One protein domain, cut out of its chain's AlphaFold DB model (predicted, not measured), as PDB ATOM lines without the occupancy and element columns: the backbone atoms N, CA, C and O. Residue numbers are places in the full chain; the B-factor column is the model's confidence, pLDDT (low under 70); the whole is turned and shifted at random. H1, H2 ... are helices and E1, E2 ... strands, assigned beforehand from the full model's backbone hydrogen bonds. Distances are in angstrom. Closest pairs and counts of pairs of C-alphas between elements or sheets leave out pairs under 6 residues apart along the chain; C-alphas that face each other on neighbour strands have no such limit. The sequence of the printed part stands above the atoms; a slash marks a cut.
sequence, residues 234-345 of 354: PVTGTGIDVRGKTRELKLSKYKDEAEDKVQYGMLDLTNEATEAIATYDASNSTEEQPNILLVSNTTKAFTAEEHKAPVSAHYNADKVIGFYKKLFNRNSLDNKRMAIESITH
ATOM      1  N   PRO A 234     336.379 144.904 233.923       88.88
ATOM      2  CA  PRO A 234     337.382 145.857 233.490       88.88
ATOM      3  C   PRO A 234     338.772 145.234 233.463       88.88
ATOM      4  O   PRO A 234     339.198 144.568 234.409       88.88
ATOM      5  N   VAL A 235     339.490 145.447 232.371       94.44
ATOM      6  CA  VAL A 235     340.846 144.945 232.200       94.44
ATOM      7  C   VAL A 235     341.651 145.904 231.345       94.44
ATOM      8  O   VAL A 235     341.145 146.478 230.388       94.44
ATOM      9  N   THR A 236     342.925 146.065 231.671       96.56
ATOM     10  CA  THR A 236     343.838 146.840 230.836       96.56
ATOM     11  C   THR A 236     344.375 145.973 229.701       96.56
ATOM     12  O   THR A 236     344.806 144.834 229.922       96.56
ATOM     13  N   GLY A 237     344.365 146.522 228.493       97.50
ATOM     14  CA  GLY A 237     345.009 145.956 227.315       97.50
ATOM     15  C   GLY A 237     345.856 146.986 226.584       97.50
ATOM     16  O   GLY A 237     346.091 148.094 227.070       97.50
ATOM     17  N   THR A 238     346.324 146.615 225.401       98.31
ATOM     18  CA  THR A 238     347.119 147.489 224.538       98.31
ATOM     19  C   THR A 238     346.600 147.457 223.112       98.31
ATOM     20  O   THR A 238     345.974 146.489 222.691       98.31
ATOM     21  N   GLY A 239     346.874 148.504 222.343       98.44
ATOM     22  CA  GLY A 239     346.618 148.513 220.908       98.44
ATOM     23  C   GLY A 239     347.530 149.471 220.164       98.44
ATOM     24  O   GLY A 239     348.119 150.363 220.773       98.44
ATOM     25  N   ILE A 240     347.670 149.285 218.856       98.69
ATOM     26  CA  ILE A 240     348.435 150.188 217.985       98.69
ATOM     27  C   ILE A 240     347.450 151.169 217.352       98.69
ATOM     28  O   ILE A 240     346.474 150.738 216.758       98.69
ATOM     29  N   ASP A 241     347.668 152.476 217.502       98.31
ATOM     30  CA  ASP A 241     346.798 153.499 216.906       98.31
ATOM     31  C   ASP A 241     347.102 153.738 215.411       98.31
ATOM     32  O   ASP A 241     348.084 153.229 214.862       98.31
ATOM     33  N   VAL A 242     346.292 154.562 214.735       97.75
ATOM     34  CA  VAL A 242     346.486 154.898 213.305       97.75
ATOM     35  C   VAL A 242     347.819 155.592 213.007       97.75
ATOM     36  O   VAL A 242     348.239 155.653 211.855       97.75
ATOM     37  N   ARG A 243     348.512 156.114 214.026       97.56
ATOM     38  CA  ARG A 243     349.837 156.740 213.900       97.56
ATOM     39  C   ARG A 243     350.966 155.761 214.242       97.56
ATOM     40  O   ARG A 243     352.115 156.184 214.350       97.56
ATOM     41  N   GLY A 244     350.654 154.478 214.430       97.44
ATOM     42  CA  GLY A 244     351.614 153.427 214.758       97.44
ATOM     43  C   GLY A 244     352.087 153.439 216.213       97.44
ATOM     44  O   GLY A 244     353.075 152.781 216.534       97.44
ATOM     45  N   LYS A 245     351.430 154.186 217.111       98.38
ATOM     46  CA  LYS A 245     351.830 154.279 218.519       98.38
ATOM     47  C   LYS A 245     351.038 153.302 219.382       98.38
ATOM     48  O   LYS A 245     349.813 153.261 219.320       98.38
ATOM     49  N   THR A 246     351.736 152.599 220.272       98.50
ATOM     50  CA  THR A 246     351.102 151.760 221.294       98.50
ATOM     51  C   THR A 246     350.342 152.611 222.311       98.50
ATOM     52  O   THR A 246     350.888 153.555 222.895       98.50
ATOM     53  N   ARG A 247     349.078 152.260 222.540       98.31
ATOM     54  CA  ARG A 247     348.166 152.853 223.518       98.31
ATOM     55  C   ARG A 247     347.770 151.817 224.550       98.31
ATOM     56  O   ARG A 247     347.531 150.664 224.211       98.31
ATOM     57  N   GLU A 248     347.692 152.255 225.797       98.31
ATOM     58  CA  GLU A 248     347.000 151.511 226.843       98.31
ATOM     59  C   GLU A 248     345.493 151.710 226.669       98.31
ATOM     60  O   GLU A 248     345.040 152.838 226.450       98.31
ATOM     61  N   LEU A 249     344.736 150.620 226.749       98.25
ATOM     62  CA  LEU A 249     343.290 150.596 226.576       98.25
ATOM     63  C   LEU A 249     342.628 150.075 227.845       98.25
ATOM     64  O   LEU A 249     343.095 149.101 228.439       98.25
ATOM     65  N   LYS A 250     341.514 150.697 228.223       97.12
ATOM     66  CA  LYS A 250     340.603 150.172 229.238       97.12
ATOM     67  C   LYS A 250     339.542 149.359 228.515       97.12
ATOM     68  O   LYS A 250     338.831 149.887 227.679       97.12
ATOM     69  N   LEU A 251     339.498 148.069 228.786       95.75
ATOM     70  CA  LEU A 251     338.672 147.106 228.074       95.75
ATOM     71  C   LEU A 251     337.729 146.415 229.047       95.75
ATOM     72  O   LEU A 251     337.894 146.494 230.265       95.75
ATOM     73  N   SER A 252     336.812 145.636 228.489       92.50
ATOM     74  CA  SER A 252     335.965 144.728 229.243       92.50
ATOM     75  C   SER A 252     336.188 143.294 228.792       92.50
ATOM     76  O   SER A 252     336.062 142.977 227.615       92.50
ATOM     77  N   LYS A 253     336.527 142.410 229.728       91.00
ATOM     78  CA  LYS A 253     336.593 140.963 229.516       91.00
ATOM     79  C   LYS A 253     335.209 140.365 229.737       91.00
ATOM     80  O   LYS A 253     334.701 140.482 230.852       91.00
ATOM     81  N   TYR A 254     334.686 139.667 228.736       79.38
ATOM     82  CA  TYR A 254     333.436 138.910 228.802       79.38
ATOM     83  C   TYR A 254     333.614 137.499 228.236       79.38
ATOM     84  O   TYR A 254     334.645 137.172 227.647       79.38
ATOM     85  N   LYS A 255     332.633 136.632 228.486       77.25
ATOM     86  CA  LYS A 255     332.560 135.300 227.885       77.25
ATOM     87  C   LYS A 255     331.556 135.364 226.739       77.25
ATOM     88  O   LYS A 255     330.443 135.837 226.944       77.25
ATOM     89  N   ASP A 256     331.977 134.952 225.554       63.97
ATOM     90  CA  ASP A 256     331.094 134.713 224.422       63.97
ATOM     91  C   ASP A 256     330.378 133.378 224.651       63.97
ATOM     92  O   ASP A 256     331.027 132.339 224.775       63.97
ATOM     93  N   GLU A 257     329.055 133.424 224.790       56.78
ATOM     94  CA  GLU A 257     328.232 132.246 225.079       56.78
ATOM     95  C   GLU A 257     328.054 131.343 223.852       56.78
ATOM     96  O   GLU A 257     327.891 130.139 224.022       56.78
ATOM     97  N   ALA A 258     328.141 131.888 222.631       51.94
ATOM     98  CA  ALA A 258     328.001 131.104 221.405       51.94
ATOM     99  C   ALA A 258     329.265 130.283 221.111       51.94
ATOM    100  O   ALA A 258     329.179 129.159 220.622       51.94
ATOM    101  N   GLU A 259     330.442 130.833 221.422       54.47
ATOM    102  CA  GLU A 259     331.726 130.179 221.144       54.47
ATOM    103  C   GLU A 259     332.408 129.552 222.370       54.47
ATOM    104  O   GLU A 259     333.481 128.963 222.230       54.47
ATOM    105  N   ASP A 260     331.836 129.703 223.567       67.88
ATOM    106  CA  ASP A 260     332.437 129.321 224.856       67.88
ATOM    107  C   ASP A 260     333.842 129.932 225.091       67.88
ATOM    108  O   ASP A 260     334.688 129.388 225.807       67.88
ATOM    109  N   LYS A 261     334.121 131.102 224.496       75.81
ATOM    110  CA  LYS A 261     335.448 131.748 224.514       75.81
ATOM    111  C   LYS A 261     335.468 133.036 225.321       75.81
ATOM    112  O   LYS A 261     334.507 133.792 225.384       75.81
ATOM    113  N   VAL A 262     336.620 133.326 225.917       86.00
ATOM    114  CA  VAL A 262     336.884 134.629 226.535       86.00
ATOM    115  C   VAL A 262     337.169 135.658 225.445       86.00
ATOM    116  O   VAL A 262     338.064 135.457 224.628       86.00
ATOM    117  N   GLN A 263     336.467 136.784 225.505       90.06
ATOM    118  CA  GLN A 263     336.669 137.943 224.647       90.06
ATOM    119  C   GLN A 263     337.057 139.169 225.476       90.06
ATOM    120  O   GLN A 263     336.719 139.297 226.657       90.06
ATOM    121  N   TYR A 264     337.768 140.086 224.837       94.31
ATOM    122  CA  TYR A 264     338.115 141.404 225.348       94.31
ATOM    123  C   TYR A 264     337.505 142.436 224.409       94.31
ATOM    124  O   TYR A 264     337.924 142.523 223.264       94.31
ATOM    125  N   GLY A 265     336.511 143.192 224.866       93.25
ATOM    126  CA  GLY A 265     335.844 144.234 224.090       93.25
ATOM    127  C   GLY A 265     336.378 145.629 224.394       93.25
ATOM    128  O   GLY A 265     336.739 145.924 225.539       93.25
ATOM    129  N   MET A 266     336.372 146.504 223.386       95.81
ATOM    130  CA  MET A 266     336.606 147.946 223.521       95.81
ATOM    131  C   MET A 266     335.417 148.634 224.199       95.81
ATOM    132  O   MET A 266     334.660 149.395 223.592       95.81
ATOM    133  N   LEU A 267     335.264 148.336 225.485       93.00
ATOM    134  CA  LEU A 267     334.255 148.882 226.370       93.00
ATOM    135  C   LEU A 267     334.900 149.240 227.712       93.00
ATOM    136  O   LEU A 267     335.353 148.360 228.446       93.00
ATOM    137  N   ASP A 268     334.900 150.525 228.043       93.62
ATOM    138  CA  ASP A 268     335.356 151.053 229.325       93.62
ATOM    139  C   ASP A 268     334.151 151.443 230.187       93.62
ATOM    140  O   ASP A 268     333.423 152.386 229.875       93.62
ATOM    141  N   LEU A 269     333.970 150.728 231.297       85.75
ATOM    142  CA  LEU A 269     332.959 151.014 232.322       85.75
ATOM    143  C   LEU A 269     333.555 151.692 233.569       85.75
ATOM    144  O   LEU A 269     332.864 151.890 234.564       85.75
ATOM    145  N   THR A 270     334.852 152.012 233.552       87.75
ATOM    146  CA  THR A 270     335.603 152.503 234.723       87.75
ATOM    147  C   THR A 270     335.695 154.023 234.804       87.75
ATOM    148  O   THR A 270     336.148 154.565 235.811       87.75
ATOM    149  N   ASN A 271     335.297 154.740 233.754       88.31
ATOM    150  CA  ASN A 271     335.427 156.188 233.707       88.31
ATOM    151  C   ASN A 271     334.334 156.887 234.543       88.31
ATOM    152  O   ASN A 271     333.153 156.850 234.224       88.31
ATOM    153  N   GLU A 272     334.717 157.595 235.607       88.62
ATOM    154  CA  GLU A 272     333.775 158.255 236.529       88.62
ATOM    155  C   GLU A 272     332.991 159.442 235.933       88.62
ATOM    156  O   GLU A 272     332.089 159.981 236.581       88.62
ATOM    157  N   ALA A 273     333.304 159.886 234.719       91.50
ATOM    158  CA  ALA A 273     332.596 160.989 234.071       91.50
ATOM    159  C   ALA A 273     331.542 160.530 233.053       91.50
ATOM    160  O   ALA A 273     330.778 161.368 232.580       91.50
ATOM    161  N   THR A 274     331.461 159.234 232.742       89.75
ATOM    162  CA  THR A 274     330.524 158.652 231.765       89.75
ATOM    163  C   THR A 274     330.010 157.291 232.241       89.75
ATOM    164  O   THR A 274     330.625 156.647 233.083       89.75
ATOM    165  N   GLU A 275     328.849 156.856 231.764       83.12
ATOM    166  CA  GLU A 275     328.320 155.511 232.004       83.12
ATOM    167  C   GLU A 275     329.121 154.435 231.273       83.12
ATOM    168  O   GLU A 275     329.322 153.356 231.824       83.12
ATOM    169  N   ALA A 276     329.611 154.745 230.073       88.62
ATOM    170  CA  ALA A 276     330.469 153.866 229.292       88.62
ATOM    171  C   ALA A 276     331.253 154.650 228.232       88.62
ATOM    172  O   ALA A 276     330.864 155.754 227.831       88.62
ATOM    173  N   ILE A 277     332.339 154.055 227.750       96.19
ATOM    174  CA  ILE A 277     332.961 154.379 226.464       96.19
ATOM    175  C   ILE A 277     332.988 153.083 225.665       96.19
ATOM    176  O   ILE A 277     333.651 152.137 226.079       96.19
ATOM    177  N   ALA A 278     332.266 153.026 224.554       92.62
ATOM    178  CA  ALA A 278     332.139 151.846 223.710       92.62
ATOM    179  C   ALA A 278     332.613 152.154 222.288       92.62
ATOM    180  O   ALA A 278     332.394 153.249 221.762       92.62
ATOM    181  N   THR A 279     333.294 151.200 221.660       97.00
ATOM    182  CA  THR A 279     333.767 151.345 220.281       97.00
ATOM    183  C   THR A 279     333.339 150.161 219.435       97.00
ATOM    184  O   THR A 279     333.608 149.008 219.774       97.00
ATOM    185  N   TYR A 280     332.677 150.475 218.328       91.31
ATOM    186  CA  TYR A 280     332.048 149.533 217.423       91.31
ATOM    187  C   TYR A 280     332.684 149.574 216.034       91.31
ATOM    188  O   TYR A 280     333.275 150.578 215.627       91.31
ATOM    189  N   ASP A 281     332.527 148.479 215.310       89.56
ATOM    190  CA  ASP A 281     332.945 148.280 213.932       89.56
ATOM    191  C   ASP A 281     331.703 148.166 213.042       89.56
ATOM    192  O   ASP A 281     330.841 147.321 213.293       89.56
ATOM    193  N   ALA A 282     331.606 149.008 212.016       90.50
ATOM    194  CA  ALA A 282     330.554 148.947 211.004       90.50
ATOM    195  C   ALA A 282     330.920 148.039 209.815       90.50
ATOM    196  O   ALA A 282     330.174 147.970 208.844       90.50
ATOM    197  N   SER A 283     332.061 147.343 209.859       88.62
ATOM    198  CA  SER A 283     332.514 146.367 208.858       88.62
ATOM    199  C   SER A 283     332.556 146.913 207.424       88.62
ATOM    200  O   SER A 283     332.272 146.199 206.466       88.62
ATOM    201  N   ASN A 284     332.918 148.190 207.263       89.94
ATOM    202  CA  ASN A 284     332.885 148.932 205.996       89.94
ATOM    203  C   ASN A 284     331.487 149.017 205.354       89.94
ATOM    204  O   ASN A 284     331.371 149.204 204.140       89.94
ATOM    205  N   SER A 285     330.421 148.884 206.154       82.31
ATOM    206  CA  SER A 285     329.041 148.960 205.676       82.31
ATOM    207  C   SER A 285     328.737 150.330 205.075       82.31
ATOM    208  O   SER A 285     329.131 151.370 205.605       82.31
ATOM    209  N   THR A 286     328.031 150.314 203.945       85.69
ATOM    210  CA  THR A 286     327.567 151.508 203.219       85.69
ATOM    211  C   THR A 286     326.067 151.752 203.396       85.69
ATOM    212  O   THR A 286     325.513 152.646 202.762       85.69
ATOM    213  N   GLU A 287     325.414 150.963 204.251       79.88
ATOM    214  CA  GLU A 287     323.988 151.072 204.546       79.88
ATOM    215  C   GLU A 287     323.687 152.294 205.422       79.88
ATOM    216  O   GLU A 287     324.521 152.730 206.216       79.88
ATOM    217  N   GLU A 288     322.469 152.831 205.309       73.62
ATOM    218  CA  GLU A 288     322.018 153.953 206.145       73.62
ATOM    219  C   GLU A 288     321.940 153.580 207.635       73.62
ATOM    220  O   GLU A 288     322.120 154.437 208.499       73.62
ATOM    221  N   GLN A 289     321.699 152.300 207.935       71.38
ATOM    222  CA  GLN A 289     321.690 151.741 209.285       71.38
ATOM    223  C   GLN A 289     322.612 150.522 209.331       71.38
ATOM    224  O   GLN A 289     322.143 149.390 209.215       71.38
ATOM    225  N   PRO A 290     323.932 150.731 209.454       74.56
ATOM    226  CA  PRO A 290     324.871 149.628 209.435       74.56
ATOM    227  C   PRO A 290     324.658 148.735 210.657       74.56
ATOM    228  O   PRO A 290     324.504 149.223 211.780       74.56
ATOM    229  N   ASN A 291     324.722 147.421 210.457       68.50
ATOM    230  CA  ASN A 291     324.926 146.518 211.579       68.50
ATOM    231  C   ASN A 291     326.307 146.804 212.188       68.50
ATOM    232  O   ASN A 291     327.322 146.764 211.487       68.50
ATOM    233  N   ILE A 292     326.337 147.119 213.480       78.94
ATOM    234  CA  ILE A 292     327.558 147.467 214.202       78.94
ATOM    235  C   ILE A 292     327.863 146.413 215.257       78.94
ATOM    236  O   ILE A 292     326.986 145.971 215.998       78.94
ATOM    237  N   LEU A 293     329.132 146.031 215.354       79.12
ATOM    238  CA  LEU A 293     329.596 145.037 216.317       79.12
ATOM    239  C   LEU A 293     330.592 145.665 217.279       79.12
ATOM    240  O   LEU A 293     331.403 146.497 216.885       79.12
ATOM    241  N   LEU A 294     330.542 145.281 218.556       86.75
ATOM    242  CA  LEU A 294     331.550 145.725 219.516       86.75
ATOM    243  C   LEU A 294     332.920 145.220 219.051       86.75
ATOM    244  O   LEU A 294     333.087 144.026 218.807       86.75
ATOM    245  N   VAL A 295     333.909 146.110 218.971       93.00
ATOM    246  CA  VAL A 295     335.270 145.701 218.611       93.00
ATOM    247  C   VAL A 295     335.813 144.821 219.728       93.00
ATOM    248  O   VAL A 295     335.984 145.277 220.862       93.00
ATOM    249  N   SER A 296     336.087 143.558 219.411       92.25
ATOM    250  CA  SER A 296     336.545 142.563 220.377       92.25
ATOM    251  C   SER A 296     337.696 141.722 219.850       92.25
ATOM    252  O   SER A 296     337.845 141.549 218.644       92.25
ATOM    253  N   ASN A 297     338.505 141.191 220.761       94.06
ATOM    254  CA  ASN A 297     339.586 140.273 220.438       94.06
ATOM    255  C   ASN A 297     339.705 139.179 221.509       94.06
ATOM    256  O   ASN A 297     339.422 139.403 222.684       94.06
ATOM    257  N   THR A 298     340.216 138.013 221.124       93.19
ATOM    258  CA  THR A 298     340.493 136.888 222.036       93.19
ATOM    259  C   THR A 298     341.708 137.143 222.935       93.19
ATOM    260  O   THR A 298     341.933 136.441 223.922       93.19
ATOM    261  N   THR A 299     342.496 138.179 222.629       95.12
ATOM    262  CA  THR A 299     343.623 138.647 223.443       95.12
ATOM    263  C   THR A 299     343.427 140.099 223.876       95.12
ATOM    264  O   THR A 299     342.649 140.844 223.291       95.12
ATOM    265  N   LYS A 300     344.195 140.539 224.877       96.62
ATOM    266  CA  LYS A 300     344.198 141.937 225.343       96.62
ATOM    267  C   LYS A 300     344.969 142.893 224.415       96.62
ATOM    268  O   LYS A 300     345.133 144.057 224.774       96.62
ATOM    269  N   ALA A 301     345.504 142.405 223.294       98.06
ATOM    270  CA  ALA A 301     346.379 143.151 222.394       98.06
ATOM    271  C   ALA A 301     345.710 143.376 221.028       98.06
ATOM    272  O   ALA A 301     345.443 142.439 220.284       98.06
ATOM    273  N   PHE A 302     345.471 144.636 220.680       98.31
ATOM    274  CA  PHE A 302     344.801 145.084 219.459       98.31
ATOM    275  C   PHE A 302     345.824 145.643 218.463       98.31
ATOM    276  O   PHE A 302     346.004 146.855 218.340       98.31
ATOM    277  N   THR A 303     346.570 144.752 217.807       97.62
ATOM    278  CA  THR A 303     347.753 145.122 217.000       97.62
ATOM    279  C   THR A 303     347.576 144.984 215.487       97.62
ATOM    280  O   THR A 303     348.406 145.508 214.748       97.62
ATOM    281  N   ALA A 304     346.538 144.279 215.030       97.62
ATOM    282  CA  ALA A 304     346.196 144.147 213.613       97.62
ATOM    283  C   ALA A 304     345.823 145.494 212.954       97.62
ATOM    284  O   ALA A 304     345.534 146.471 213.648       97.62
ATOM    285  N   GLU A 305     345.862 145.553 211.621       95.75
ATOM    286  CA  GLU A 305     345.674 146.799 210.860       95.75
ATOM    287  C   GLU A 305     344.271 147.378 211.069       95.75
ATOM    288  O   GLU A 305     344.122 148.562 211.369       95.75
ATOM    289  N   GLU A 306     343.261 146.514 211.015       95.38
ATOM    290  CA  GLU A 306     341.858 146.808 211.283       95.38
ATOM    291  C   GLU A 306     341.638 147.351 212.698       95.38
ATOM    292  O   GLU A 306     340.743 148.147 212.935       95.38
ATOM    293  N   HIS A 307     342.494 147.030 213.668       97.81
ATOM    294  CA  HIS A 307     342.318 147.563 215.014       97.81
ATOM    295  C   HIS A 307     342.715 149.034 215.138       97.81
ATOM    296  O   HIS A 307     342.303 149.695 216.091       97.81
ATOM    297  N   LYS A 308     343.505 149.587 214.213       98.12
ATOM    298  CA  LYS A 308     344.126 150.902 214.416       98.12
ATOM    299  C   LYS A 308     343.126 152.042 214.577       98.12
ATOM    300  O   LYS A 308     343.306 152.903 215.450       98.12
ATOM    301  N   ALA A 309     342.082 152.063 213.749       97.69
ATOM    302  CA  ALA A 309     341.017 153.059 213.840       97.69
ATOM    303  C   ALA A 309     340.214 152.913 215.152       97.69
ATOM    304  O   ALA A 309     340.176 153.893 215.907       97.69
ATOM    305  N   PRO A 310     339.697 151.720 215.511       98.12
ATOM    306  CA  PRO A 310     339.107 151.453 216.823       98.12
ATOM    307  C   PRO A 310     339.978 151.863 218.016       98.12
ATOM    308  O   PRO A 310     339.517 152.590 218.893       98.12
ATOM    309  N   VAL A 311     341.263 151.480 218.026       98.75
ATOM    310  CA  VAL A 311     342.219 151.831 219.094       98.75
ATOM    311  C   VAL A 311     342.292 153.346 219.267       98.75
ATOM    312  O   VAL A 311     342.309 153.852 220.391       98.75
ATOM    313  N   SER A 312     342.328 154.077 218.153       98.50
ATOM    314  CA  SER A 312     342.400 155.538 218.158       98.50
ATOM    315  C   SER A 312     341.116 156.164 218.691       98.50
ATOM    316  O   SER A 312     341.190 157.058 219.535       98.50
ATOM    317  N   ALA A 313     339.954 155.702 218.223       98.50
ATOM    318  CA  ALA A 313     338.654 156.196 218.664       98.50
ATOM    319  C   ALA A 313     338.462 155.966 220.169       98.50
ATOM    320  O   ALA A 313     338.243 156.918 220.922       98.50
ATOM    321  N   HIS A 314     338.674 154.729 220.616       98.38
ATOM    322  CA  HIS A 314     338.484 154.321 222.001       98.38
ATOM    323  C   HIS A 314     339.401 155.087 222.965       98.38
ATOM    324  O   HIS A 314     338.951 155.681 223.947       98.38
ATOM    325  N   TYR A 315     340.700 155.143 222.649       98.50
ATOM    326  CA  TYR A 315     341.679 155.860 223.464       98.50
ATOM    327  C   TYR A 315     341.374 157.360 223.545       98.50
ATOM    328  O   TYR A 315     341.461 157.956 224.620       98.50
ATOM    329  N   ASN A 316     341.034 157.994 222.418       98.25
ATOM    330  CA  ASN A 316     340.804 159.436 222.390       98.25
ATOM    331  C   ASN A 316     339.489 159.826 223.073       98.25
ATOM    332  O   ASN A 316     339.460 160.868 223.727       98.25
ATOM    333  N   ALA A 317     338.445 158.994 223.004       98.06
ATOM    334  CA  ALA A 317     337.209 159.214 223.749       98.06
ATOM    335  C   ALA A 317     337.468 159.288 225.270       98.06
ATOM    336  O   ALA A 317     337.034 160.246 225.913       98.06
ATOM    337  N   ASP A 318     338.277 158.375 225.832       96.94
ATOM    338  CA  ASP A 318     338.701 158.433 227.247       96.94
ATOM    339  C   ASP A 318     339.426 159.748 227.570       96.94
ATOM    340  O   ASP A 318     339.143 160.388 228.588       96.94
ATOM    341  N   LYS A 319     340.316 160.210 226.680       97.69
ATOM    342  CA  LYS A 319     341.034 161.482 226.879       97.69
ATOM    343  C   LYS A 319     340.129 162.698 226.819       97.69
ATOM    344  O   LYS A 319     340.295 163.590 227.649       97.69
ATOM    345  N   VAL A 320     339.180 162.741 225.889       96.81
ATOM    346  CA  VAL A 320     338.226 163.851 225.769       96.81
ATOM    347  C   VAL A 320     337.338 163.921 227.007       96.81
ATOM    348  O   VAL A 320     337.203 164.986 227.611       96.81
ATOM    349  N   ILE A 321     336.796 162.786 227.447       97.00
ATOM    350  CA  ILE A 321     335.953 162.729 228.643       97.00
ATOM    351  C   ILE A 321     336.745 163.126 229.892       97.00
ATOM    352  O   ILE A 321     336.292 163.970 230.669       97.00
ATOM    353  N   GLY A 322     337.969 162.612 230.045       95.31
ATOM    354  CA  GLY A 322     338.864 163.002 231.133       95.31
ATOM    355  C   GLY A 322     339.218 164.493 231.118       95.31
ATOM    356  O   GLY A 322     339.247 165.132 232.170       95.31
ATOM    357  N   PHE A 323     339.435 165.075 229.935       96.94
ATOM    358  CA  PHE A 323     339.687 166.506 229.762       96.94
ATOM    359  C   PHE A 323     338.503 167.353 230.245       96.94
ATOM    360  O   PHE A 323     338.691 168.245 231.077       96.94
ATOM    361  N   TYR A 324     337.284 167.048 229.785       95.88
ATOM    362  CA  TYR A 324     336.090 167.809 230.162       95.88
ATOM    363  C   TYR A 324     335.759 167.683 231.647       95.88
ATOM    364  O   TYR A 324     335.426 168.679 232.298       95.88
ATOM    365  N   LYS A 325     335.922 166.482 232.209       95.75
ATOM    366  CA  LYS A 325     335.765 166.268 233.644       95.75
ATOM    367  C   LYS A 325     336.774 167.083 234.441       95.75
ATOM    368  O   LYS A 325     336.396 167.761 235.387       95.75
ATOM    369  N   LYS A 326     338.050 167.047 234.054       96.06
ATOM    370  CA  LYS A 326     339.121 167.717 234.798       96.06
ATOM    371  C   LYS A 326     339.000 169.240 234.769       96.06
ATOM    372  O   LYS A 326     339.215 169.872 235.796       96.06
ATOM    373  N   LEU A 327     338.703 169.828 233.610       96.88
ATOM    374  CA  LEU A 327     338.703 171.286 233.460       96.88
ATOM    375  C   LEU A 327     337.378 171.943 233.832       96.88
ATOM    376  O   LEU A 327     337.378 173.058 234.343       96.88
ATOM    377  N   PHE A 328     336.259 171.264 233.580       96.25
ATOM    378  CA  PHE A 328     334.930 171.866 233.707       96.25
ATOM    379  C   PHE A 328     334.038 171.142 234.716       96.25
ATOM    380  O   PHE A 328     332.871 171.497 234.852       96.25
ATOM    381  N   ASN A 329     334.552 170.103 235.390       94.25
ATOM    382  CA  ASN A 329     333.762 169.185 236.216       94.25
ATOM    383  C   ASN A 329     332.534 168.619 235.474       94.25
ATOM    384  O   ASN A 329     331.531 168.263 236.091       94.25
ATOM    385  N   ARG A 330     332.609 168.549 234.139       94.94
ATOM    386  CA  ARG A 330     331.503 168.109 233.290       94.94
ATOM    387  C   ARG A 330     331.504 166.588 233.188       94.94
ATOM    388  O   ARG A 330     332.528 165.993 232.861       94.94
ATOM    389  N   ASN A 331     330.354 165.970 233.433       91.62
ATOM    390  CA  ASN A 331     330.185 164.523 233.301       91.62
ATOM    391  C   ASN A 331     329.632 164.170 231.915       91.62
ATOM    392  O   ASN A 331     328.419 164.197 231.714       91.62
ATOM    393  N   SER A 332     330.515 163.832 230.975       95.19
ATOM    394  CA  SER A 332     330.172 163.492 229.588       95.19
ATOM    395  C   SER A 332     329.535 164.643 228.785       95.19
ATOM    396  O   SER A 332     329.562 165.811 229.193       95.19
ATOM    397  N   LEU A 333     329.013 164.339 227.596       91.12
ATOM    398  CA  LEU A 333     328.453 165.305 226.649       91.12
ATOM    399  C   LEU A 333     327.185 165.982 227.158       91.12
ATOM    400  O   LEU A 333     326.945 167.126 226.800       91.12
ATOM    401  N   ASP A 334     326.405 165.347 228.020       91.56
ATOM    402  CA  ASP A 334     325.127 165.866 228.525       91.56
ATOM    403  C   ASP A 334     325.209 166.409 229.963       91.56
ATOM    404  O   ASP A 334     324.218 166.887 230.518       91.56
ATOM    405  N   ASN A 335     326.398 166.349 230.571       92.56
ATOM    406  CA  ASN A 335     326.639 166.624 231.986       92.56
ATOM    407  C   ASN A 335     325.904 165.682 232.967       92.56
ATOM    408  O   ASN A 335     325.830 165.965 234.166       92.56
ATOM    409  N   LYS A 336     325.374 164.555 232.488       88.69
ATOM    410  CA  LYS A 336     324.678 163.535 233.283       88.69
ATOM    411  C   LYS A 336     325.248 162.138 233.041       88.69
ATOM    412  O   LYS A 336     324.570 161.157 233.313       88.69
ATOM    413  N   ARG A 337     326.525 162.061 232.648       87.62
ATOM    414  CA  ARG A 337     327.262 160.812 232.413       87.62
ATOM    415  C   ARG A 337     326.750 160.003 231.209       87.62
ATOM    416  O   ARG A 337     326.944 158.797 231.207       87.62
ATOM    417  N   MET A 338     326.172 160.625 230.179       83.62
ATOM    418  CA  MET A 338     325.813 159.933 228.927       83.62
ATOM    419  C   MET A 338     326.941 159.025 228.417       83.62
ATOM    420  O   MET A 338     328.090 159.463 228.363       83.62
ATOM    421  N   ALA A 339     326.618 157.792 228.027       85.00
ATOM    422  CA  ALA A 339     327.567 156.881 227.390       85.00
ATOM    423  C   ALA A 339     328.120 157.463 226.075       85.00
ATOM    424  O   ALA A 339     327.415 158.154 225.342       85.00
ATOM    425  N   ILE A 340     329.390 157.183 225.783       94.69
ATOM    426  CA  ILE A 340     330.045 157.592 224.536       94.69
ATOM    427  C   ILE A 340     330.204 156.379 223.642       94.69
ATOM    428  O   ILE A 340     330.869 155.418 224.020       94.69
ATOM    429  N   GLU A 341     329.652 156.464 222.443       92.62
ATOM    430  CA  GLU A 341     329.755 155.429 221.425       92.62
ATOM    431  C   GLU A 341     330.558 155.973 220.248       92.62
ATOM    432  O   GLU A 341     330.371 157.106 219.809       92.62
ATOM    433  N   SER A 342     331.516 155.189 219.765       96.75
ATOM    434  CA  SER A 342     332.292 155.501 218.566       96.75
ATOM    435  C   SER A 342     332.114 154.377 217.563       96.75
ATOM    436  O   SER A 342     332.350 153.223 217.906       96.75
ATOM    437  N   ILE A 343     331.731 154.706 216.335       93.56
ATOM    438  CA  ILE A 343     331.575 153.738 215.247       93.56
ATOM    439  C   ILE A 343     332.747 153.928 214.286       93.56
ATOM    440  O   ILE A 343     333.051 155.043 213.864       93.56
ATOM    441  N   THR A 344     333.443 152.841 213.980       96.06
ATOM    442  CA  THR A 344     334.619 152.815 213.102       96.06
ATOM    443  C   THR A 344     334.351 151.964 211.868       96.06
ATOM    444  O   THR A 344     333.352 151.253 211.820       96.06
ATOM    445  N   HIS A 345     335.204 152.093 210.846       93.75
ATOM    446  CA  HIS A 345     335.022 151.448 209.536       93.75
ATOM    447  C   HIS A 345     333.627 151.678 208.939       93.75
ATOM    448  O   HIS A 345     332.981 150.751 208.461       93.75
TER     449      HIS A 345
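This is residues 234 to 345 of the 354 residues of an uncharacterized protein of Clostridium sp. (UniProt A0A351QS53). One long helix, H1, packs with its residues 308 to 321 in the angle between two small sheets: the antiparallel hairpins E1, E2 and E3 on one side and the parallel pair E4 and E5 on another. A long stretch without named elements, residues 282 to 307, is tied to E1, E3 and E4 by short pairings. The 112 printed residues run E1 E2 E3 E4 H1 E5, of mixed class, with under half in these elements. The whole is compact, with a radius of gyration of the C-alphas of 14.1 A and spans of 41 by 33 by 32 A.

E1, residues 234 to 240, begins at C-alpha 234 (337.382, 145.857, 233.490) and is 19.5 A long. E2, residues 246 to 256, measures 26.5 A and bends by 64 degrees at residue 250. E3 is residues 261 to 265, and E4 residues 277 to 281. H1, residues 308 to 328, is 29.9 A long. E5, residues 340 to 344, ends at C-alpha 344 (334.619, 152.815, 213.102).

E1, E2 and E3 form a meander, each strand the antiparallel neighbour of the one before; N 237 and O 249 are 2.9 A apart, N 254 and O 263 2.9 A. H1 is on this sheet at a height of 10.6 A and runs across the strands, at 77 degrees to E2 on the local plane. E4, H1 and E5 make a strand-helix-strand unit, two parallel neighbour strands with a helix between in the chain, with a left-handed crossover; N 280 and O 342 are 2.8 A apart. The closest C-alphas of E4 and H1, Thr 279 and His 314, are 5.8 A apart. In H1 every O i to N i+4 pair is within hydrogen-bond range.

The two C-alphas farthest apart, those of Glu 259 and Phe 328, are 43.7 A apart. The printed part has no cut. The links E3 to E4, E4 to H1 and H1 to E5 are long. Residues 256 to 260 and residue 291 have pLDDT under 70.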